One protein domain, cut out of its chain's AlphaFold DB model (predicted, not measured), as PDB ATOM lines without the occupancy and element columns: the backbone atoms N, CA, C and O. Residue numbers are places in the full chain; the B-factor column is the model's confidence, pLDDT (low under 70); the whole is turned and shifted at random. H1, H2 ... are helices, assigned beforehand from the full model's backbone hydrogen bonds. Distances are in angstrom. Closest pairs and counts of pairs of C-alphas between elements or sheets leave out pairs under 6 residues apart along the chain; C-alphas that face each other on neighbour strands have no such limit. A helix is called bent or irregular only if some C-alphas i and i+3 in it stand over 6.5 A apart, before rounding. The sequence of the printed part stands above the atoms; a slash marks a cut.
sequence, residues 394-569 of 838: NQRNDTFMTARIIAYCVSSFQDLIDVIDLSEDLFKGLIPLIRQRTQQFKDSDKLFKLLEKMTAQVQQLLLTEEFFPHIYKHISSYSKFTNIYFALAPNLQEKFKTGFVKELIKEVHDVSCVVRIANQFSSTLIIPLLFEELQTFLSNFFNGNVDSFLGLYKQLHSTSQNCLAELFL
ATOM      1  N   ASN A 394      59.688  70.963  83.129       86.12
ATOM      2  CA  ASN A 394      58.976  70.776  81.860       86.12
ATOM      3  C   ASN A 394      59.205  69.373  81.289       86.12
ATOM      4  O   ASN A 394      58.291  68.785  80.719       86.12
ATOM      5  N   GLN A 395      60.387  68.801  81.520       85.75
ATOM      6  CA  GLN A 395      60.719  67.420  81.167       85.75
ATOM      7  C   GLN A 395      60.253  66.412  82.235       85.75
ATOM      8  O   GLN A 395      60.816  65.330  82.354       85.75
ATOM      9  N   ARG A 396      59.236  66.757  83.044       84.31
ATOM     10  CA  ARG A 396      58.673  65.906  84.113       84.31
ATOM     11  C   ARG A 396      59.736  65.347  85.074       84.31
ATOM     12  O   ARG A 396      59.631  64.210  85.523       84.31
ATOM     13  N   ASN A 397      60.739  66.160  85.400       85.12
ATOM     14  CA  ASN A 397      61.866  65.815  86.268       85.12
ATOM     15  C   ASN A 397      62.792  64.719  85.699       85.12
ATOM     16  O   ASN A 397      63.543  64.101  86.455       85.12
ATOM     17  N   ASP A 398      62.781  64.493  84.378       89.31
ATOM     18  CA  ASP A 398      63.748  63.630  83.691       89.31
ATOM     19  C   ASP A 398      65.147  64.259  83.763       89.31
ATOM     20  O   ASP A 398      65.472  65.231  83.067       89.31
ATOM     21  N   THR A 399      65.988  63.701  84.633       91.69
ATOM     22  CA  THR A 399      67.351  64.176  84.883       91.69
ATOM     23  C   THR A 399      68.247  64.032  83.657       91.69
ATOM     24  O   THR A 399      69.059  64.918  83.395       91.69
ATOM     25  N   PHE A 400      68.085  62.967  82.870       90.56
ATOM     26  CA  PHE A 400      68.922  62.696  81.705       90.56
ATOM     27  C   PHE A 400      68.637  63.686  80.576       90.56
ATOM     28  O   PHE A 400      69.561  64.308  80.044       90.56
ATOM     29  N   MET A 401      67.363  63.868  80.227       90.44
ATOM     30  CA  MET A 401      66.973  64.816  79.183       90.44
ATOM     31  C   MET A 401      67.311  66.248  79.584       90.44
ATOM     32  O   MET A 401      67.881  66.990  78.784       90.44
ATOM     33  N   THR A 402      67.051  66.615  80.838       93.69
ATOM     34  CA  THR A 402      67.391  67.943  81.359       93.69
ATOM     35  C   THR A 402      68.893  68.198  81.301       93.69
ATOM     36  O   THR A 402      69.305  69.215  80.743       93.69
ATOM     37  N   ALA A 403      69.719  67.266  81.795       94.69
ATOM     38  CA  ALA A 403      71.177  67.379  81.763       94.69
ATOM     39  C   ALA A 403      71.698  67.594  80.337       94.69
ATOM     40  O   ALA A 403      72.534  68.469  80.110       94.69
ATOM     41  N   ARG A 404      71.167  66.848  79.358       93.19
ATOM     42  CA  ARG A 404      71.545  66.984  77.943       93.19
ATOM     43  C   ARG A 404      71.240  68.355  77.360       93.19
ATOM     44  O   ARG A 404      72.028  68.838  76.551       93.19
ATOM     45  N   ILE A 405      70.121  68.962  77.747       93.25
ATOM     46  CA  ILE A 405      69.720  70.275  77.238       93.25
ATOM     47  C   ILE A 405      70.568  71.375  77.888       93.25
ATOM     48  O   ILE A 405      71.140  72.209  77.187       93.25
ATOM     49  N   ILE A 406      70.710  71.362  79.220       95.00
ATOM     50  CA  ILE A 406      71.409  72.440  79.937       95.00
ATOM     51  C   ILE A 406      72.931  72.372  79.795       95.00
ATOM     52  O   ILE A 406      73.592  73.396  79.961       95.00
ATOM     53  N   ALA A 407      73.505  71.209  79.457       93.50
ATOM     54  CA  ALA A 407      74.953  71.010  79.385       93.50
ATOM     55  C   ALA A 407      75.672  72.078  78.557       93.50
ATOM     56  O   ALA A 407      76.753  72.522  78.943       93.50
ATOM     57  N   TYR A 408      75.112  72.509  77.428       89.06
ATOM     58  CA  TYR A 408      75.752  73.498  76.552       89.06
ATOM     59  C   TYR A 408      75.737  74.927  77.118       89.06
ATOM     60  O   TYR A 408      76.555  75.747  76.699       89.06
ATOM     61  N   CYS A 409      74.860  75.200  78.089       91.31
ATOM     62  CA  CYS A 409      74.744  76.496  78.757       91.31
ATOM     63  C   CYS A 409      75.703  76.641  79.945       91.31
ATOM     64  O   CYS A 409      76.086  77.755  80.272       91.31
ATOM     65  N   VAL A 410      76.128  75.530  80.558       91.69
ATOM     66  CA  VAL A 410      77.045  75.551  81.709       91.69
ATOM     67  C   VAL A 410      78.399  76.131  81.302       91.69
ATOM     68  O   VAL A 410      79.068  75.608  80.400       91.69
ATOM     69  N   SER A 411      78.808  77.187  81.997       88.44
ATOM     70  CA  SER A 411      80.020  77.956  81.710       88.44
ATOM     71  C   SER A 411      80.847  78.315  82.947       88.44
ATOM     72  O   SER A 411      81.994  78.739  82.796       88.44
ATOM     73  N   SER A 412      80.297  78.123  84.149       89.62
ATOM     74  CA  SER A 412      80.915  78.535  85.409       89.62
ATOM     75  C   SER A 412      80.733  77.501  86.528       89.62
ATOM     76  O   SER A 412      79.914  76.581  86.437       89.62
ATOM     77  N   PHE A 413      81.471  77.660  87.632       89.25
ATOM     78  CA  PHE A 413      81.214  76.869  88.844       89.25
ATOM     79  C   PHE A 413      79.929  77.311  89.554       89.25
ATOM     80  O   PHE A 413      79.335  76.517  90.283       89.25
ATOM     81  N   GLN A 414      79.477  78.549  89.344       91.06
ATOM     82  CA  GLN A 414      78.203  79.023  89.882       91.06
ATOM     83  C   GLN A 414      77.018  78.261  89.269       91.06
ATOM     84  O   GLN A 414      76.143  77.823  90.011       91.06
ATOM     85  N   ASP A 415      77.052  77.990  87.963       91.62
ATOM     86  CA  ASP A 415      76.033  77.184  87.273       91.62
ATOM     87  C   ASP A 415      75.918  75.781  87.888       91.62
ATOM     88  O   ASP A 415      74.831  75.242  88.090       91.62
ATOM     89  N   LEU A 416      77.060  75.190  88.242       92.31
ATOM     90  CA  LEU A 416      77.131  73.887  88.901       92.31
ATOM     91  C   LEU A 416      76.530  73.898  90.303       92.31
ATOM     92  O   LEU A 416      75.864  72.934  90.681       92.31
ATOM     93  N   ILE A 417      76.731  74.988  91.047       92.50
ATOM     94  CA  ILE A 417      76.087  75.201  92.347       92.50
ATOM     95  C   ILE A 417      74.567  75.291  92.171       92.50
ATOM     96  O   ILE A 417      73.822  74.666  92.921       92.50
ATOM     97  N   ASP A 418      74.096  76.019  91.161       92.75
ATOM     98  CA  ASP A 418      72.660  76.156  90.918       92.75
ATOM     99  C   ASP A 418      72.006  74.830  90.495       92.75
ATOM    100  O   ASP A 418      70.869  74.558  90.880       92.75
ATOM    101  N   VAL A 419      72.727  73.965  89.771       94.19
ATOM    102  CA  VAL A 419      72.238  72.624  89.405       94.19
ATOM    103  C   VAL A 419      72.218  71.667  90.597       94.19
ATOM    104  O   VAL A 419      71.232  70.949  90.760       94.19
ATOM    105  N   ILE A 420      73.265  71.632  91.431       93.38
ATOM    106  CA  ILE A 420      73.280  70.732  92.600       93.38
ATOM    107  C   ILE A 420      72.232  71.146  93.641       93.38
ATOM    108  O   ILE A 420      71.596  70.275  94.229       93.38
ATOM    109  N   ASP A 421      71.985  72.453  93.796       92.12
ATOM    110  CA  ASP A 421      70.921  72.984  94.657       92.12
ATOM    111  C   ASP A 421      69.519  72.650  94.128       92.12
ATOM    112  O   ASP A 421      68.566  72.575  94.905       92.12
ATOM    113  N   LEU A 422      69.383  72.446  92.815       92.25
ATOM    114  CA  LEU A 422      68.137  72.019  92.187       92.25
ATOM    115  C   LEU A 422      67.894  70.510  92.348       92.25
ATOM    116  O   LEU A 422      66.791  70.103  92.710       92.25
ATOM    117  N   SER A 423      68.887  69.678  92.023       92.06
ATOM    118  CA  SER A 423      68.801  68.216  92.134       92.06
ATOM    119  C   SER A 423      70.184  67.566  92.036       92.06
ATOM    120  O   SER A 423      70.887  67.707  91.032       92.06
ATOM    121  N   GLU A 424      70.555  66.771  93.045       91.69
ATOM    122  CA  GLU A 424      71.816  66.014  93.042       91.69
ATOM    123  C   GLU A 424      71.871  64.995  91.888       91.69
ATOM    124  O   GLU A 424      72.920  64.803  91.273       91.69
ATOM    125  N   ASP A 425      70.748  64.367  91.532       91.62
ATOM    126  CA  ASP A 425      70.705  63.395  90.433       91.62
ATOM    127  C   ASP A 425      70.842  64.065  89.063       91.62
ATOM    128  O   ASP A 425      71.512  63.536  88.171       91.62
ATOM    129  N   LEU A 426      70.271  65.264  88.904       93.00
ATOM    130  CA  LEU A 426      70.507  66.089  87.722       93.00
ATOM    131  C   LEU A 426      71.988  66.460  87.611       93.00
ATOM    132  O   LEU A 426      72.578  66.339  86.536       93.00
ATOM    133  N   PHE A 427      72.601  66.855  88.729       93.75
ATOM    134  CA  PHE A 427      74.026  67.146  88.788       93.75
ATOM    135  C   PHE A 427      74.872  65.939  88.354       93.75
ATOM    136  O   PHE A 427      75.723  66.067  87.472       93.75
ATOM    137  N   LYS A 428      74.594  64.744  88.894       92.31
ATOM    138  CA  LYS A 428      75.273  63.492  88.509       92.31
ATOM    139  C   LYS A 428      75.153  63.203  87.011       92.31
ATOM    140  O   LYS A 428      76.149  62.844  86.388       92.31
ATOM    141  N   GLY A 429      73.964  63.384  86.429       91.44
ATOM    142  CA  GLY A 429      73.726  63.198  84.992       91.44
ATOM    143  C   GLY A 429      74.424  64.239  84.109       91.44
ATOM    144  O   GLY A 429      74.784  63.946  82.968       91.44
ATOM    145  N   LEU A 430      74.655  65.441  84.640       93.88
ATOM    146  CA  LEU A 430      75.301  66.546  83.938       93.88
ATOM    147  C   LEU A 430      76.822  66.380  83.839       93.88
ATOM    148  O   LEU A 430      77.387  66.646  82.778       93.88
ATOM    149  N   ILE A 431      77.485  65.926  84.910       90.62
ATOM    150  CA  ILE A 431      78.955  65.855  84.986       90.62
ATOM    151  C   ILE A 431      79.608  65.179  83.764       90.62
ATOM    152  O   ILE A 431      80.524  65.782  83.193       90.62
ATOM    153  N   PRO A 432      79.159  63.998  83.289       89.50
ATOM    154  CA  PRO A 432      79.762  63.344  82.126       89.50
ATOM    155  C   PRO A 432      79.746  64.192  80.843       89.50
ATOM    156  O   PRO A 432      80.631  64.038  80.006       89.50
ATOM    157  N   LEU A 433      78.775  65.099  80.690       92.06
ATOM    158  CA  LEU A 433      78.578  65.923  79.490       92.06
ATOM    159  C   LEU A 433      79.427  67.202  79.477       92.06
ATOM    160  O   LEU A 433      79.588  67.848  78.436       92.06
ATOM    161  N   ILE A 434      79.930  67.611  80.641       90.44
ATOM    162  CA  ILE A 434      80.616  68.896  80.816       90.44
ATOM    163  C   ILE A 434      82.040  68.753  81.348       90.44
ATOM    164  O   ILE A 434      82.772  69.736  81.342       90.44
ATOM    165  N   ARG A 435      82.449  67.555  81.785       83.56
ATOM    166  CA  ARG A 435      83.712  67.305  82.499       83.56
ATOM    167  C   ARG A 435      84.943  67.940  81.848       83.56
ATOM    168  O   ARG A 435      85.763  68.519  82.540       83.56
ATOM    169  N   GLN A 436      85.088  67.854  80.527       82.88
ATOM    170  CA  GLN A 436      86.242  68.467  79.853       82.88
ATOM    171  C   GLN A 436      86.186  70.003  79.868       82.88
ATOM    172  O   GLN A 436      87.215  70.664  79.948       82.88
ATOM    173  N   ARG A 437      84.982  70.588  79.826       87.06
ATOM    174  CA  ARG A 437      84.787  72.043  79.851       87.06
ATOM    175  C   ARG A 437      84.968  72.640  81.241       87.06
ATOM    176  O   ARG A 437      85.406  73.781  81.327       87.06
ATOM    177  N   THR A 438      84.703  71.891  82.315       83.69
ATOM    178  CA  THR A 438      84.882  72.409  83.686       83.69
ATOM    179  C   THR A 438      86.335  72.782  83.991       83.69
ATOM    180  O   THR A 438      86.578  73.659  84.813       83.69
ATOM    181  N   GLN A 439      87.310  72.189  83.290       78.19
ATOM    182  CA  GLN A 439      88.730  72.560  83.372       78.19
ATOM    183  C   GLN A 439      89.027  73.969  82.825       78.19
ATOM    184  O   GLN A 439      90.104  74.506  83.050       78.19
ATOM    185  N   GLN A 440      88.099  74.580  82.084       82.75
ATOM    186  CA  GLN A 440      88.265  75.918  81.505       82.75
ATOM    187  C   GLN A 440      87.641  77.017  82.377       82.75
ATOM    188  O   GLN A 440      87.777  78.202  82.061       82.75
ATOM    189  N   PHE A 441      86.955  76.649  83.464       85.69
ATOM    190  CA  PHE A 441      86.277  77.603  84.339       85.69
ATOM    191  C   PHE A 441      87.310  78.410  85.135       85.69
ATOM    192  O   PHE A 441      88.276  77.853  85.667       85.69
ATOM    193  N   LYS A 442      87.128  79.736  85.184       75.44
ATOM    194  CA  LYS A 442      88.120  80.691  85.723       75.44
ATOM    195  C   LYS A 442      87.862  81.056  87.190       75.44
ATOM    196  O   LYS A 442      88.766  81.477  87.908       75.44
ATOM    197  N   ASP A 443      86.629  80.889  87.638       73.25
ATOM    198  CA  ASP A 443      86.037  81.343  88.895       73.25
ATOM    199  C   ASP A 443      86.279  80.359  90.055       73.25
ATOM    200  O   ASP A 443      85.370  79.887  90.735       73.25
ATOM    201  N   SER A 444      87.556  80.069  90.304       67.38
ATOM    202  CA  SER A 444      88.015  79.097  91.309       67.38
ATOM    203  C   SER A 444      87.521  79.322  92.743       67.38
ATOM    204  O   SER A 444      87.345  78.354  93.476       67.38
ATOM    205  N   ASP A 445      87.216  80.555  93.154       74.88
ATOM    206  CA  ASP A 445      86.669  80.814  94.495       74.88
ATOM    207  C   ASP A 445      85.272  80.179  94.692       74.88
ATOM    208  O   ASP A 445      84.849  79.913  95.819       74.88
ATOM    209  N   LYS A 446      84.548  79.893  93.601       84.88
ATOM    210  CA  LYS A 446      83.256  79.189  93.629       84.88
ATOM    211  C   LYS A 446      83.409  77.671  93.692       84.88
ATOM    212  O   LYS A 446      82.486  77.007  94.158       84.88
ATOM    213  N   LEU A 447      84.567  77.125  93.311       83.25
ATOM    214  CA  LEU A 447      84.840  75.689  93.405       83.25
ATOM    215  C   LEU A 447      84.707  75.194  94.848       83.25
ATOM    216  O   LEU A 447      84.086  74.167  95.076       83.25
ATOM    217  N   PHE A 448      85.228  75.939  95.827       81.44
ATOM    218  CA  PHE A 448      85.120  75.563  97.240       81.44
ATOM    219  C   PHE A 448      83.658  75.401  97.686       81.44
ATOM    220  O   PHE A 448      83.285  74.354  98.207       81.44
ATOM    221  N   LYS A 449      82.806  76.389  97.385       86.31
ATOM    222  CA  LYS A 449      81.370  76.337  97.713       86.31
ATOM    223  C   LYS A 449      80.651  75.180  97.027       86.31
ATOM    224  O   LYS A 449      79.684  74.647  97.562       86.31
ATOM    225  N   LEU A 450      81.097  74.821  95.826       89.81
ATOM    226  CA  LEU A 450      80.582  73.663  95.114       89.81
ATOM    227  C   LEU A 450      80.992  72.359  95.818       89.81
ATOM    228  O   LEU A 450      80.141  71.497  96.011       89.81
ATOM    229  N   LEU A 451      82.253  72.229  96.242       88.62
ATOM    230  CA  LEU A 451      82.756  71.045  96.951       88.62
ATOM    231  C   LEU A 451      82.014  70.791  98.269       88.62
ATOM    232  O   LEU A 451      81.655  69.647  98.536       88.62
ATOM    233  N   GLU A 452      81.718  71.842  99.042       86.56
ATOM    234  CA  GLU A 452      80.951  71.746 100.298       86.56
ATOM    235  C   GLU A 452      79.539  71.169 100.110       86.56
ATOM    236  O   GLU A 452      78.967  70.602 101.039       86.56
ATOM    237  N   LYS A 453      78.966  71.303  98.909       88.81
ATOM    238  CA  LYS A 453      77.627  70.796  98.574       88.81
ATOM    239  C   LYS A 453      77.640  69.359  98.055       88.81
ATOM    240  O   LYS A 453      76.581  68.758  97.911       88.81
ATOM    241  N   MET A 454      78.810  68.803  97.742       90.44
ATOM    242  CA  MET A 454      78.923  67.483  97.127       90.44
ATOM    243  C   MET A 454      79.078  66.373  98.161       90.44
ATOM    244  O   MET A 454      79.949  66.419  99.028       90.44
ATOM    245  N   THR A 455      78.325  65.290  97.978       88.94
ATOM    246  CA  THR A 455      78.592  64.021  98.664       88.94
ATOM    247  C   THR A 455      79.882  63.376  98.143       88.94
ATOM    248  O   THR A 455      80.326  63.646  97.024       88.94
ATOM    249  N   ALA A 456      80.472  62.457  98.915       87.31
ATOM    250  CA  ALA A 456      81.702  61.761  98.516       87.31
ATOM    251  C   ALA A 456      81.583  61.044  97.155       87.31
ATOM    252  O   ALA A 456      82.524  61.057  96.362       87.31
ATOM    253  N   GLN A 457      80.415  60.465  96.854       85.88
ATOM    254  CA  GLN A 457      80.143  59.824  95.563       85.88
ATOM    255  C   GLN A 457      80.133  60.839  94.414       85.88
ATOM    256  O   GLN A 457      80.702  60.583  93.356       85.88
ATOM    257  N   VAL A 458      79.520  62.008  94.618       87.88
ATOM    258  CA  VAL A 458      79.466  63.075  93.608       87.88
ATOM    259  C   VAL A 458      80.848  63.674  93.363       87.88
ATOM    260  O   VAL A 458      81.220  63.904  92.211       87.88
ATOM    261  N   GLN A 459      81.644  63.860  94.419       89.56
ATOM    262  CA  GLN A 459      83.017  64.340  94.287       89.56
ATOM    263  C   GLN A 459      83.853  63.422  93.386       89.56
ATOM    264  O   GLN A 459      84.562  63.918  92.518       89.56
ATOM    265  N   GLN A 460      83.713  62.096  93.505       86.00
ATOM    266  CA  GLN A 460      84.424  61.140  92.644       86.00
ATOM    267  C   GLN A 460      84.050  61.251  91.152       86.00
ATOM    268  O   GLN A 460      84.851  60.883  90.293       86.00
ATOM    269  N   LEU A 461      82.858  61.761  90.814       84.62
ATOM    270  CA  LEU A 461      82.431  61.927  89.420       84.62
ATOM    271  C   LEU A 461      83.096  63.128  88.736       84.62
ATOM    272  O   LEU A 461      83.378  63.059  87.532       84.62
ATOM    273  N   LEU A 462      83.299  64.224  89.478       84.50
ATOM    274  CA  LEU A 462      83.886  65.468  88.967       84.50
ATOM    275  C   LEU A 462      85.410  65.508  89.151       84.50
ATOM    276  O   LEU A 462      86.124  65.896  88.228       84.50
ATOM    277  N   LEU A 463      85.904  65.108  90.326       85.88
ATOM    278  CA  LEU A 463      87.309  65.206  90.728       85.88
ATOM    279  C   LEU A 463      88.123  64.012  90.225       85.88
ATOM    280  O   LEU A 463      88.525  63.125  90.980       85.88
ATOM    281  N   THR A 464      88.358  63.989  88.917       77.06
ATOM    282  CA  THR A 464      89.268  63.032  88.280       77.06
ATOM    283  C   THR A 464      90.731  63.445  88.471       77.06
ATOM    284  O   THR A 464      91.032  64.583  88.834       77.06
ATOM    285  N   GLU A 465      91.668  62.531  88.190       73.81
ATOM    286  CA  GLU A 465      93.113  62.829  88.245       73.81
ATOM    287  C   GLU A 465      93.509  64.039  87.398       73.81
ATOM    288  O   GLU A 465      94.311  64.859  87.830       73.81
ATOM    289  N   GLU A 466      92.887  64.188  86.233       76.81
ATOM    290  CA  GLU A 466      93.138  65.289  85.303       76.81
ATOM    291  C   GLU A 466      92.597  66.637  85.798       76.81
ATOM    292  O   GLU A 466      93.045  67.687  85.343       76.81
ATOM    293  N   PHE A 467      91.630  66.635  86.722       82.12
ATOM    294  CA  PHE A 467      91.018  67.863  87.224       82.12
ATOM    295  C   PHE A 467      91.851  68.516  88.335       82.12
ATOM    296  O   PHE A 467      91.901  69.742  88.441       82.12
ATOM    297  N   PHE A 468      92.555  67.715  89.137       85.69
ATOM    298  CA  PHE A 468      93.355  68.203  90.262       85.69
ATOM    299  C   PHE A 468      94.428  69.246  89.888       85.69
ATOM    300  O   PHE A 468      94.484  70.270  90.571       85.69
ATOM    301  N   PRO A 469      95.210  69.091  88.797       83.69
ATOM    302  CA  PRO A 469      96.142  70.125  88.340       83.69
ATOM    303  C   PRO A 469      95.500  71.491  88.094       83.69
ATOM    304  O   PRO A 469      96.146  72.518  88.299       83.69
ATOM    305  N   HIS A 470      94.231  71.529  87.673       79.75
ATOM    306  CA  HIS A 470      93.502  72.789  87.520       79.75
ATOM    307  C   HIS A 470      93.219  73.430  88.879       79.75
ATOM    308  O   HIS A 470      93.456  74.620  89.057       79.75
ATOM    309  N   ILE A 471      92.808  72.631  89.868       84.44
ATOM    310  CA  ILE A 471      92.574  73.103  91.239       84.44
ATOM    311  C   ILE A 471      93.857  73.680  91.846       84.44
ATOM    312  O   ILE A 471      93.825  74.771  92.412       84.44
ATOM    313  N   TYR A 472      94.987  72.979  91.702       88.25
ATOM    314  CA  TYR A 472      96.264  73.377  92.302       88.25
ATOM    315  C   TYR A 472      96.714  74.776  91.867       88.25
ATOM    316  O   TYR A 472      97.159  75.555  92.707       88.25
ATOM    317  N   LYS A 473      96.500  75.146  90.594       81.56
ATOM    318  CA  LYS A 473      96.822  76.484  90.057       81.56
ATOM    319  C   LYS A 473      96.112  77.630  90.778       81.56
ATOM    320  O   LYS A 473      96.541  78.777  90.685       81.56
ATOM    321  N   HIS A 474      95.016  77.343  91.473       77.94
ATOM    322  CA  HIS A 474      94.221  78.339  92.181       77.94
ATOM    323  C   HIS A 474      94.546  78.430  93.681       77.94
ATOM    324  O   HIS A 474      93.987  79.274  94.390       77.94
ATOM    325  N   ILE A 475      95.466  77.597  94.173       87.50
ATOM    326  CA  ILE A 475      95.880  77.563  95.574       87.50
ATOM    327  C   ILE A 475      97.083  78.487  95.762       87.50
ATOM    328  O   ILE A 475      98.229  78.103  95.561       87.50
ATOM    329  N   SER A 476      96.815  79.723  96.180       86.12
ATOM    330  CA  SER A 476      97.854  80.729  96.432       86.12
ATOM    331  C   SER A 476      98.229  80.895  97.908       86.12
ATOM    332  O   SER A 476      99.094  81.705  98.228       86.12
ATOM    333  N   SER A 477      97.586  80.180  98.831       87.88
ATOM    334  CA  SER A 477      97.880  80.284 100.264       87.88
ATOM    335  C   SER A 477      97.486  79.026 101.027       87.88
ATOM    336  O   SER A 477      96.639  78.250 100.572       87.88
ATOM    337  N   TYR A 478      98.044  78.872 102.231       89.06
ATOM    338  CA  TYR A 478      97.652  77.813 103.160       89.06
ATOM    339  C   TYR A 478      96.141  77.788 103.436       89.06
ATOM    340  O   TYR A 478      95.528  76.730 103.367       89.06
ATOM    341  N   SER A 479      95.516  78.950 103.660       88.44
ATOM    342  CA  SER A 479      94.073  79.024 103.930       88.44
ATOM    343  C   SER A 479      93.226  78.504 102.762       88.44
ATOM    344  O   SER A 479      92.253  77.780 102.978       88.44
ATOM    345  N   LYS A 480      93.606  78.812 101.512       87.19
ATOM    346  CA  LYS A 480      92.909  78.252 100.343       87.19
ATOM    347  C   LYS A 480      93.097  76.737 100.257       87.19
ATOM    348  O   LYS A 480      92.130  76.031  99.979       87.19
ATOM    349  N   PHE A 481      94.306  76.241 100.533       90.62
ATOM    350  CA  PHE A 481      94.573  74.805 100.574       90.62
ATOM    351  C   PHE A 481      93.698  74.102 101.616       90.62
ATOM    352  O   PHE A 481      93.031  73.131 101.275       90.62
ATOM    353  N   THR A 482      93.657  74.594 102.859       89.81
ATOM    354  CA  THR A 482      92.896  73.952 103.942       89.81
ATOM    355  C   THR A 482      91.408  73.922 103.650       89.81
ATOM    356  O   THR A 482      90.771  72.900 103.879       89.81
ATOM    357  N   ASN A 483      90.859  75.008 103.102       87.75
ATOM    358  CA  ASN A 483      89.445  75.067 102.750       87.75
ATOM    359  C   ASN A 483      89.097  73.974 101.733       87.75
ATOM    360  O   ASN A 483      88.159  73.210 101.940       87.75
ATOM    361  N   ILE A 484      89.894  73.835 100.670       88.94
ATOM    362  CA  ILE A 484      89.677  72.777  99.677       88.94
ATOM    363  C   ILE A 484      89.893  71.399 100.310       88.94
ATOM    364  O   ILE A 484      89.029  70.540 100.181       88.94
ATOM    365  N   TYR A 485      90.999  71.196 101.029       91.12
ATOM    366  CA  TYR A 485      91.348  69.921 101.655       91.12
ATOM    367  C   TYR A 485      90.233  69.397 102.569       91.12
ATOM    368  O   TYR A 485      89.832  68.243 102.441       91.12
ATOM    369  N   PHE A 486      89.682  70.241 103.445       90.19
ATOM    370  CA  PHE A 486      88.617  69.828 104.362       90.19
ATOM    371  C   PHE A 486      87.243  69.702 103.697       90.19
ATOM    372  O   PHE A 486      86.399  68.974 104.213       90.19
ATOM    373  N   ALA A 487      87.019  70.345 102.546       89.69
ATOM    374  CA  ALA A 487      85.818  70.122 101.743       89.69
ATOM    375  C   ALA A 487      85.859  68.790 100.967       89.69
ATOM    376  O   ALA A 487      84.817  68.290 100.539       89.69
ATOM    377  N   LEU A 488      87.043  68.201 100.766       91.12
ATOM    378  CA  LEU A 488      87.188  66.920 100.079       91.12
ATOM    379  C   LEU A 488      86.776  65.742 100.963       91.12
ATOM    380  O   LEU A 488      87.067  65.691 102.159       91.12
ATOM    381  N   ALA A 489      86.182  64.732 100.332       89.94
ATOM    382  CA  ALA A 489      85.905  63.452 100.957       89.94
ATOM    383  C   ALA A 489      87.209  62.777 101.442       89.94
ATOM    384  O   ALA A 489      88.232  62.873 100.752       89.94
ATOM    385  N   PRO A 490      87.189  62.034 102.568       89.00
ATOM    386  CA  PRO A 490      88.401  61.462 103.169       89.00
ATOM    387  C   PRO A 490      89.255  60.624 102.206       89.00
ATOM    388  O   PRO A 490      90.479  60.674 102.240       89.00
ATOM    389  N   ASN A 491      88.621  59.899 101.282       86.38
ATOM    390  CA  ASN A 491      89.299  59.072 100.281       86.38
ATOM    391  C   ASN A 491      90.029  59.880  99.184       86.38
ATOM    392  O   ASN A 491      90.822  59.304  98.441       86.38
ATOM    393  N   LEU A 492      89.744  61.178  99.033       89.25
ATOM    394  CA  LEU A 492      90.380  62.070  98.054       89.25
ATOM    395  C   LEU A 492      91.435  62.986  98.685       89.25
ATOM    396  O   LEU A 492      92.320  63.460  97.975       89.25
ATOM    397  N   GLN A 493      91.363  63.211  99.998       91.31
ATOM    398  CA  GLN A 493      92.256  64.110 100.733       91.31
ATOM    399  C   GLN A 493      93.732  63.749 100.562       91.31
ATOM    400  O   GLN A 493      94.541  64.618 100.240       91.31
ATOM    401  N   GLU A 494      94.084  62.471 100.719       90.19
ATOM    402  CA  GLU A 494      95.482  62.041 100.612       90.19
ATOM    403  C   GLU A 494      96.020  62.231  99.194       90.19
ATOM    404  O   GLU A 494      97.078  62.820  98.988       90.19
ATOM    405  N   LYS A 495      95.226  61.837  98.196       88.94
ATOM    406  CA  LYS A 495      95.566  61.998  96.782       88.94
ATOM    407  C   LYS A 495      95.758  63.466  96.396       88.94
ATOM    408  O   LYS A 495      96.701  63.792  95.677       88.94
ATOM    409  N   PHE A 496      94.880  64.339  96.887       91.50
ATOM    410  CA  PHE A 496      94.970  65.783  96.689       91.50
ATOM    411  C   PHE A 496      96.225  66.367  97.344       91.50
ATOM    412  O   PHE A 496      96.961  67.111  96.702       91.50
ATOM    413  N   LYS A 497      96.507  65.994  98.598       92.56
ATOM    414  CA  LYS A 497      97.690  66.439  99.345       92.56
ATOM    415  C   LYS A 497      98.980  66.053  98.621       92.56
ATOM    416  O   LYS A 497      99.798  66.923  98.327       92.56
ATOM    417  N   THR A 498      99.135  64.778  98.266       91.81
ATOM    418  CA  THR A 498     100.326  64.282  97.559       91.81
ATOM    419  C   THR A 498     100.464  64.901  96.169       91.81
ATOM    420  O   THR A 498     101.561  65.287  95.772       91.81
ATOM    421  N   GLY A 499      99.365  65.031  95.421       92.19
ATOM    422  CA  GLY A 499      99.393  65.660  94.101       92.19
ATOM    423  C   GLY A 499      99.753  67.147  94.157       92.19
ATOM    424  O   GLY A 499     100.537  67.606  93.330       92.19
ATOM    425  N   PHE A 500      99.249  67.882  95.151       93.56
ATOM    426  CA  PHE A 500      99.582  69.293  95.344       93.56
ATOM    427  C   PHE A 500     101.068  69.489  95.665       93.56
ATOM    428  O   PHE A 500     101.718  70.332  95.052       93.56
ATOM    429  N   VAL A 501     101.631  68.666  96.558       94.06
ATOM    430  CA  VAL A 501     103.069  68.706  96.880       94.06
ATOM    431  C   VAL A 501     103.926  68.441  95.642       94.06
ATOM    432  O   VAL A 501     104.888  69.166  95.402       94.06
ATOM    433  N   LYS A 502     103.539  67.478  94.795       93.12
ATOM    434  CA  LYS A 502     104.232  67.216  93.523       93.12
ATOM    435  C   LYS A 502     104.228  68.408  92.570       93.12
ATOM    436  O   LYS A 502     105.209  68.591  91.857       93.12
ATOM    437  N   GLU A 503     103.166  69.213  92.535       92.69
ATOM    438  CA  GLU A 503     103.181  70.459  91.758       92.69
ATOM    439  C   GLU A 503     104.094  71.516  92.385       92.69
ATOM    440  O   GLU A 503     104.875  72.127  91.661       92.69
ATOM    441  N   LEU A 504     104.072  71.686  93.713       93.06
ATOM    442  CA  LEU A 504     104.960  72.632  94.403       93.06
ATOM    443  C   LEU A 504     106.442  72.318  94.160       93.06
ATOM    444  O   LEU A 504     107.238  73.227  93.941       93.06
ATOM    445  N   ILE A 505     106.814  71.036  94.144       93.25
ATOM    446  CA  ILE A 505     108.195  70.601  93.888       93.25
ATOM    447  C   ILE A 505     108.680  71.036  92.502       93.25
ATOM    448  O   ILE A 505     109.850  71.375  92.349       93.25
ATOM    449  N   LYS A 506     107.802  71.094  91.492       92.31
ATOM    450  CA  LYS A 506     108.188  71.551  90.144       92.31
ATOM    451  C   LYS A 506     108.617  73.018  90.115       92.31
ATOM    452  O   LYS A 506     109.345  73.402  89.204       92.31
ATOM    453  N   GLU A 507     108.184  73.825  91.086       90.56
ATOM    454  CA  GLU A 507     108.615  75.221  91.243       90.56
ATOM    455  C   GLU A 507     109.968  75.358  91.964       90.56
ATOM    456  O   GLU A 507     110.520  76.459  92.052       90.56
ATOM    457  N   VAL A 508     110.504  74.269  92.526       93.00
ATOM    458  CA  VAL A 508     111.767  74.287  93.266       93.00
ATOM    459  C   VAL A 508     112.937  74.158  92.295       93.00
ATOM    460  O   VAL A 508     113.151  73.125  91.665       93.00
ATOM    461  N   HIS A 509     113.716  75.232  92.189       91.62
ATOM    462  CA  HIS A 509     114.956  75.273  91.403       91.62
ATOM    463  C   HIS A 509     116.181  75.555  92.278       91.62
ATOM    464  O   HIS A 509     117.293  75.161  91.938       91.62
ATOM    465  N   ASP A 510     115.966  76.208  93.420       92.19
ATOM    466  CA  ASP A 510     116.971  76.525  94.422       92.19
ATOM    467  C   ASP A 510     116.347  76.535  95.834       92.19
ATOM    468  O   ASP A 510     115.149  76.309  96.027       92.19
ATOM    469  N   VAL A 511     117.172  76.808  96.844       91.62
ATOM    470  CA  VAL A 511     116.743  76.884  98.247       91.62
ATOM    471  C   VAL A 511     115.846  78.089  98.543       91.62
ATOM    472  O   VAL A 511     115.005  78.013  99.438       91.62
ATOM    473  N   SER A 512     115.960  79.177  97.779       93.06
ATOM    474  CA  SER A 512     115.080  80.342  97.934       93.06
ATOM    475  C   SER A 512     113.627  79.968  97.622       93.06
ATOM    476  O   SER A 512     112.712  80.335  98.365       93.06
ATOM    477  N   CYS A 513     113.407  79.137  96.593       94.00
ATOM    478  CA  CYS A 513     112.098  78.547  96.312       94.00
ATOM    479  C   CYS A 513     111.563  77.727  97.493       94.00
ATOM    480  O   CYS A 513     110.390  77.873  97.843       94.00
ATOM    481  N   VAL A 514     112.408  76.906  98.127       93.94
ATOM    482  CA  VAL A 514     112.014  76.090  99.288       93.94
ATOM    483  C   VAL A 514     111.552  76.976 100.440       93.94
ATOM    484  O   VAL A 514     110.464  76.759 100.965       93.94
ATOM    485  N   VAL A 515     112.324  78.009 100.791       93.75
ATOM    486  CA  VAL A 515     111.967  78.964 101.854       93.75
ATOM    487  C   VAL A 515     110.646  79.664 101.535       93.75
ATOM    488  O   VAL A 515     109.749  79.709 102.379       93.75
ATOM    489  N   ARG A 516     110.485  80.166 100.301       93.88
ATOM    490  CA  ARG A 516     109.253  80.830  99.846       93.88
ATOM    491  C   ARG A 516     108.032  79.924 100.014       93.88
ATOM    492  O   ARG A 516     107.060  80.331 100.648       93.88
ATOM    493  N   ILE A 517     108.085  78.707  99.467       93.25
ATOM    494  CA  ILE A 517     106.970  77.749  99.497       93.25
ATOM    495  C   ILE A 517     106.686  77.306 100.937       93.25
ATOM    496  O   ILE A 517     105.534  77.317 101.374       93.25
ATOM    497  N   ALA A 518     107.727  76.966 101.701       92.44
ATOM    498  CA  ALA A 518     107.583  76.476 103.066       92.44
ATOM    499  C   ALA A 518     107.009  77.529 104.026       92.44
ATOM    500  O   ALA A 518     106.294  77.176 104.964       92.44
ATOM    501  N   ASN A 519     107.278  78.815 103.785       90.69
ATOM    502  CA  ASN A 519     106.667  79.909 104.538       90.69
ATOM    503  C   ASN A 519     105.238  80.205 104.074       90.69
ATOM    504  O   ASN A 519     104.358  80.422 104.904       90.69
ATOM    505  N   GLN A 520     104.972  80.152 102.766       91.06
ATOM    506  CA  GLN A 520     103.633  80.361 102.200       91.06
ATOM    507  C   GLN A 520     102.614  79.306 102.673       91.06
ATOM    508  O   GLN A 520     101.429  79.613 102.836       91.06
ATOM    509  N   PHE A 521     103.074  78.072 102.900       89.88
ATOM    510  CA  PHE A 521     102.248  76.920 103.272       89.88
ATOM    511  C   PHE A 521     102.569  76.343 104.658       89.88
ATOM    512  O   PHE A 521     102.252  75.178 104.905       89.88
ATOM    513  N   SER A 522     103.185  77.139 105.545       84.06
ATOM    514  CA  SER A 522     103.715  76.691 106.843       84.06
ATOM    515  C   SER A 522     102.675  75.925 107.669       84.06
ATOM    516  O   SER A 522     101.799  76.502 108.312       84.06
ATOM    517  N   SER A 523     102.736  74.592 107.594       83.00
ATOM    518  CA  SER A 523     101.719  73.692 108.130       83.00
ATOM    519  C   SER A 523     102.251  72.279 108.304       83.00
ATOM    520  O   SER A 523     103.027  71.784 107.490       83.00
ATOM    521  N   THR A 524     101.745  71.579 109.312       84.38
ATOM    522  CA  THR A 524     102.063  70.163 109.546       84.38
ATOM    523  C   THR A 524     101.411  69.219 108.531       84.38
ATOM    524  O   THR A 524     101.715  68.033 108.519       84.38
ATOM    525  N   LEU A 525     100.522  69.721 107.666       87.25
ATOM    526  CA  LEU A 525      99.862  68.923 106.628       87.25
ATOM    527  C   LEU A 525     100.702  68.817 105.352       87.25
ATOM    528  O   LEU A 525     100.763  67.747 104.755       87.25
ATOM    529  N   ILE A 526     101.314  69.922 104.913       92.00
ATOM    530  CA  ILE A 526     102.046  69.984 103.638       92.00
ATOM    531  C   ILE A 526     103.550  69.817 103.850       92.00
ATOM    532  O   ILE A 526     104.201  69.097 103.097       92.00
ATOM    533  N   ILE A 527     104.103  70.497 104.856       92.44
ATOM    534  CA  ILE A 527     105.550  70.673 104.989       92.44
ATOM    535  C   ILE A 527     106.311  69.360 105.216       92.44
ATOM    536  O   ILE A 527     107.336  69.197 104.556       92.44
ATOM    537  N   PRO A 528     105.838  68.406 106.045       92.75
ATOM    538  CA  PRO A 528     106.540  67.132 106.207       92.75
ATOM    539  C   PRO A 528     106.735  66.398 104.878       92.75
ATOM    540  O   PRO A 528     107.857  66.044 104.533       92.75
ATOM    541  N   LEU A 529     105.664  66.269 104.086       94.06
ATOM    542  CA  LEU A 529     105.712  65.591 102.791       94.06
ATOM    543  C   LEU A 529     106.555  66.368 101.767       94.06
ATOM    544  O   LEU A 529     107.285  65.769 100.986       94.06
ATOM    545  N   LEU A 530     106.479  67.703 101.777       94.44
ATOM    546  CA  LEU A 530     107.309  68.547 100.916       94.44
ATOM    547  C   LEU A 530     108.803  68.340 101.198       94.44
ATOM    548  O   LEU A 530     109.586  68.218 100.261       94.44
ATOM    549  N   PHE A 531     109.205  68.320 102.468       94.81
ATOM    550  CA  PHE A 531     110.607  68.129 102.827       94.81
ATOM    551  C   PHE A 531     111.083  66.698 102.611       94.81
ATOM    552  O   PHE A 531     112.214  66.531 102.168       94.81
ATOM    553  N   GLU A 532     110.239  65.695 102.851       94.25
ATOM    554  CA  GLU A 532     110.546  64.294 102.543       94.25
ATOM    555  C   GLU A 532     110.871  64.113 101.051       94.25
ATOM    556  O   GLU A 532     111.922  63.586 100.693       94.25
ATOM    557  N   GLU A 533     110.040  64.658 100.161       94.69
ATOM    558  CA  GLU A 533     110.279  64.606  98.712       94.69
ATOM    559  C   GLU A 533     111.508  65.432  98.275       94.69
ATOM    560  O   GLU A 533     112.197  65.092  97.311       94.69
ATOM    561  N   LEU A 534     111.825  66.515  98.994       95.00
ATOM    562  CA  LEU A 534     113.007  67.347  98.746       95.00
ATOM    563  C   LEU A 534     114.261  66.870  99.491       95.00
ATOM    564  O   LEU A 534     115.303  67.518  99.380       95.00
ATOM    565  N   GLN A 535     114.206  65.755 100.225       93.50
ATOM    566  CA  GLN A 535     115.277  65.347 101.132       93.50
ATOM    567  C   GLN A 535     116.623  65.232 100.408       93.50
ATOM    568  O   GLN A 535     117.603  65.819 100.850       93.50
ATOM    569  N   THR A 536     116.672  64.567  99.249       92.38
ATOM    570  CA  THR A 536     117.910  64.431  98.454       92.38
ATOM    571  C   THR A 536     118.464  65.789  98.003       92.38
ATOM    572  O   THR A 536     119.671  66.022  98.062       92.38
ATOM    573  N   PHE A 537     117.590  66.701  97.567       93.31
ATOM    574  CA  PHE A 537     117.976  68.049  97.146       93.31
ATOM    575  C   PHE A 537     118.566  68.848  98.317       93.31
ATOM    576  O   PHE A 537     119.636  69.444  98.189       93.31
ATOM    577  N   LEU A 538     117.901  68.806  99.473       93.75
ATOM    578  CA  LEU A 538     118.323  69.498 100.687       93.75
ATOM    579  C   LEU A 538     119.615  68.905 101.266       93.75
ATOM    580  O   LEU A 538     120.524  69.662 101.594       93.75
ATOM    581  N   SER A 539     119.755  67.577 101.304       91.06
ATOM    582  CA  SER A 539     120.989  66.893 101.721       91.06
ATOM    583  C   SER A 539     122.199  67.350 100.904       91.06
ATOM    584  O   SER A 539     123.244  67.673 101.471       91.06
ATOM    585  N   ASN A 540     122.050  67.436  99.578       90.75
ATOM    586  CA  ASN A 540     123.109  67.918  98.690       90.75
ATOM    587  C   ASN A 540     123.434  69.398  98.926       90.75
ATOM    588  O   ASN A 540     124.601  69.778  98.878       90.75
ATOM    589  N   PHE A 541     122.423  70.231  99.193       91.12
ATOM    590  CA  PHE A 541     122.628  71.645  99.508       91.12
ATOM    591  C   PHE A 541     123.364  71.842 100.837       91.12
ATOM    592  O   PHE A 541     124.286  72.654 100.922       91.12
ATOM    593  N   PHE A 542     122.979  71.095 101.873       92.12
ATOM    594  CA  PHE A 542     123.647  71.171 103.166       92.12
ATOM    595  C   PHE A 542     125.087  70.668 103.073       92.12
ATOM    596  O   PHE A 542     125.953  71.231 103.734       92.12
ATOM    597  N   ASN A 543     125.361  69.663 102.230       86.75
ATOM    598  CA  ASN A 543     126.698  69.105 101.996       86.75
ATOM    599  C   ASN A 543     127.439  68.757 103.303       86.75
ATOM    600  O   ASN A 543     128.629  69.018 103.464       86.75
ATOM    601  N   GLY A 544     126.702  68.231 104.283       80.19
ATOM    602  CA  GLY A 544     127.252  67.901 105.594       80.19
ATOM    603  C   GLY A 544     127.572  69.100 106.500       80.19
ATOM    604  O   GLY A 544     128.267  68.927 107.496       80.19
ATOM    605  N   ASN A 545     127.122  70.310 106.152       82.81
ATOM    606  CA  ASN A 545     127.435  71.545 106.868       82.81
ATOM    607  C   ASN A 545     126.223  72.084 107.652       82.81
ATOM    608  O   ASN A 545     125.185  72.430 107.079       82.81
ATOM    609  N   VAL A 546     126.396  72.226 108.970       86.19
ATOM    610  CA  VAL A 546     125.379  72.765 109.884       86.19
ATOM    611  C   VAL A 546     125.095  74.256 109.652       86.19
ATOM    612  O   VAL A 546     123.960  74.684 109.848       86.19
ATOM    613  N   ASP A 547     126.060  75.037 109.153       85.62
ATOM    614  CA  ASP A 547     125.854  76.450 108.800       85.62
ATOM    615  C   ASP A 547     124.869  76.599 107.641       85.62
ATOM    616  O   ASP A 547     123.965  77.434 107.681       85.62
ATOM    617  N   SER A 548     125.006  75.752 106.616       88.12
ATOM    618  CA  SER A 548     124.088  75.716 105.474       88.12
ATOM    619  C   SER A 548     122.679  75.314 105.912       88.12
ATOM    620  O   SER A 548     121.695  75.902 105.454       88.12
ATOM    621  N   PHE A 549     122.572  74.347 106.833       90.94
ATOM    622  CA  PHE A 549     121.300  73.970 107.449       90.94
ATOM    623  C   PHE A 549     120.675  75.141 108.210       90.94
ATOM    624  O   PHE A 549     119.522  75.495 107.962       90.94
ATOM    625  N   LEU A 550     121.441  75.789 109.088       87.25
ATOM    626  CA  LEU A 550     120.963  76.903 109.907       87.25
ATOM    627  C   LEU A 550     120.600  78.132 109.085       87.25
ATOM    628  O   LEU A 550     119.637  78.824 109.413       87.25
ATOM    629  N   GLY A 551     121.338  78.390 108.006       88.12
ATOM    630  CA  GLY A 551     121.038  79.455 107.059       88.12
ATOM    631  C   GLY A 551     119.645  79.306 106.448       88.12
ATOM    632  O   GLY A 551     118.933  80.301 106.321       88.12
ATOM    633  N   LEU A 552     119.226  78.078 106.127       90.94
ATOM    634  CA  LEU A 552     117.869  77.781 105.659       90.94
ATOM    635  C   LEU A 552     116.872  77.792 106.830       90.94
ATOM    636  O   LEU A 552     115.864  78.491 106.766       90.94
ATOM    637  N   TYR A 553     117.179  77.085 107.921       90.00
ATOM    638  CA  TYR A 553     116.328  76.945 109.111       90.00
ATOM    639  C   TYR A 553     115.873  78.300 109.677       90.00
ATOM    640  O   TYR A 553     114.688  78.504 109.938       90.00
ATOM    641  N   LYS A 554     116.783  79.275 109.799       88.44
ATOM    642  CA  LYS A 554     116.478  80.622 110.322       88.44
ATOM    643  C   LYS A 554     115.522  81.425 109.438       88.44
ATOM    644  O   LYS A 554     114.918  82.380 109.917       88.44
ATOM    645  N   GLN A 555     115.385  81.063 108.165       91.50
ATOM    646  CA  GLN A 555     114.471  81.727 107.234       91.50
ATOM    647  C   GLN A 555     113.069  81.105 107.231       91.50
ATOM    648  O   GLN A 555     112.172  81.642 106.581       91.50
ATOM    649  N   LEU A 556     112.869  79.986 107.930       90.81
ATOM    650  CA  LEU A 556     111.594  79.281 108.003       90.81
ATOM    651  C   LEU A 556     110.747  79.732 109.202       90.81
ATOM    652  O   LEU A 556     111.267  80.077 110.258       90.81
ATOM    653  N   HIS A 557     109.424  79.651 109.065       89.69
ATOM    654  CA  HIS A 557     108.500  79.703 110.204       89.69
ATOM    655  C   HIS A 557     108.679  78.501 111.149       89.69
ATOM    656  O   HIS A 557     109.034  77.410 110.704       89.69
ATOM    657  N   SER A 558     108.342  78.674 112.434       86.81
ATOM    658  CA  SER A 558     108.538  77.674 113.504       86.81
ATOM    659  C   SER A 558     107.960  76.287 113.200       86.81
ATOM    660  O   SER A 558     108.604  75.272 113.450       86.81
ATOM    661  N   THR A 559     106.777  76.210 112.584       86.56
ATOM    662  CA  THR A 559     106.193  74.923 112.166       86.56
ATOM    663  C   THR A 559     107.086  74.203 111.155       86.56
ATOM    664  O   THR A 559     107.322  73.004 111.273       86.56
ATOM    665  N   SER A 560     107.605  74.937 110.169       90.06
ATOM    666  CA  SER A 560     108.470  74.383 109.129       90.06
ATOM    667  C   SER A 560     109.867  74.069 109.676       90.06
ATOM    668  O   SER A 560     110.460  73.066 109.294       90.06
ATOM    669  N   GLN A 561     110.373  74.871 110.614       89.62
ATOM    670  CA  GLN A 561     111.617  74.602 111.339       89.62
ATOM    671  C   GLN A 561     111.594  73.232 112.022       89.62
ATOM    672  O   GLN A 561     112.508  72.434 111.819       89.62
ATOM    673  N   ASN A 562     110.524  72.931 112.761       86.44
ATOM    674  CA  ASN A 562     110.381  71.653 113.456       86.44
ATOM    675  C   ASN A 562     110.383  70.472 112.480       86.44
ATOM    676  O   ASN A 562     111.153  69.535 112.663       86.44
ATOM    677  N   CYS A 563     109.600  70.549 111.400       89.31
ATOM    678  CA  CYS A 563     109.554  69.485 110.394       89.31
ATOM    679  C   CYS A 563     110.911  69.261 109.712       89.31
ATOM    680  O   CYS A 563     111.302  68.119 109.477       89.31
ATOM    681  N   LEU A 564     111.638  70.337 109.389       90.56
ATOM    682  CA  LEU A 564     112.961  70.223 108.775       90.56
ATOM    683  C   LEU A 564     113.953  69.552 109.726       90.56
ATOM    684  O   LEU A 564     114.740  68.702 109.316       90.56
ATOM    685  N   ALA A 565     113.926  69.949 110.994       88.19
ATOM    686  CA  ALA A 565     114.861  69.451 111.981       88.19
ATOM    687  C   ALA A 565     114.577  68.003 112.398       88.19
ATOM    688  O   ALA A 565     115.520  67.253 112.632       88.19
ATOM    689  N   GLU A 566     113.310  67.584 112.415       87.50
ATOM    690  CA  GLU A 566     112.937  66.174 112.566       87.50
ATOM    691  C   GLU A 566     113.425  65.330 111.381       87.50
ATOM    692  O   GLU A 566     114.023  64.279 111.595       87.50
ATOM    693  N   LEU A 567     113.243  65.800 110.140       90.62
ATOM    694  CA  LEU A 567     113.680  65.070 108.943       90.62
ATOM    695  C   LEU A 567     115.204  64.873 108.886       90.62
ATOM    696  O   LEU A 567     115.685  63.846 108.413       90.62
ATOM    697  N   PHE A 568     115.965  65.864 109.351       90.44
ATOM    698  CA  PHE A 568     117.428  65.854 109.332       90.44
ATOM    699  C   PHE A 568     118.051  65.523 110.692       90.44
ATOM    700  O   PHE A 568     119.243  65.762 110.879       90.44
ATOM    701  N   LEU A 569     117.291  64.955 111.633       89.06
ATOM    702  CA  LEU A 569     117.753  64.716 113.002       89.06
ATOM    703  C   LEU A 569     119.044  63.878 113.054       89.06
ATOM    704  O   LEU A 569     119.996  64.261 113.734       89.06
TER     705      LEU A 569
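This is residues 394 to 569 of the 838 residues of an uncharacterized protein of Legionella birminghamensis (UniProt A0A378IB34). This is a rod of short helices wound in stacked turns, like a loose solenoid with two rows: H2, H4, H7 and H9 follow each other along one side, H3, H5, H8 and H10 along the other. H1 lies at one end, and H11 and H12 at the other, with H13 packing on H10. The printed part has 176 residues with thirteen named helices, H1 to H13 in chain order, and no named strand; its class is all helix. It is loose, with a radius of gyration of the C-alphas of 20.4 A, and spans 73 by 24 by 21 A.

H1, residues 399 to 406, touches H3, residues 424 to 438, at a steep tilt of 39 degrees; the closest C-alphas, Thr 399 and Leu 426, are 4.7 A apart. H2, residues 413 to 422, forms a helical hairpin with H3 at 16 degrees, C-alphas Ile 420 and Phe 427 closest at 5.3 A. H2 also touches H4, residues 444 to 452, closest at C-alphas Ile 417 and Leu 450, 5.5 A. H3 touches H5, residues 456 to 462, closest at C-alphas Ile 431 and Leu 462, 6.3 A. H4 touches H7, residues 478 to 487, closest at C-alphas Glu 452 and Ala 487, 5.3 A. H7 and H8, residues 490 to 506, form a helical hairpin, through residues 493 to 497 of H8 alone, closest at C-alphas Tyr 485 and Gln 493, 6.0 A. H6, residues 468 to 472, touches H8 at its residues 496 to 503 alone, closest at C-alphas Tyr 472 and Phe 500, 6.1 A. H10, residues 527 to 533, touches residues 498 to 505 of H8 alone, at a steep tilt of 64 degrees, closest at C-alphas Val 501 and Leu 530, 5.9 A. H13, residues 558 to 567, touches H10, closest at C-alphas Pro 528 and Cys 563, 5.7 A. H9, residues 511 to 520, touches no helix. H11, residues 535 to 542, and H12, residues 546 to 553, only just touch, only at the corner, with 3 pairs of C-alphas within 8 A; Phe 542 and Ser 548 are closest at 5.1 A. Every O i to N i+4 pair is within hydrogen-bond range in H1, H2, H6, H7 and H9 to H13, against 7 of 11 in H3, 3 of 5 in H4, 2 of 3 in H5 and 10 of 13 in H8.

H1 begins at C-alpha 399, (67.351, 64.176, 84.883), and H13 ends at C-alpha 567, (113.680, 65.070, 108.943). H8 is longest at 25.7 A, and H3 measures 17.3 A. Both are irregular: C-alphas 433 and 436 of H3 are 8.1 A apart, and H8 only just, with 6.9 A between C-alphas 491 and 494.

The C-alphas farthest apart, Asn 394 and Asn 545, are 72.9 A apart. The printed part has no cut and no long link. Mean pLDDT of the printed part is 88.9; residue 444 alone is under 70.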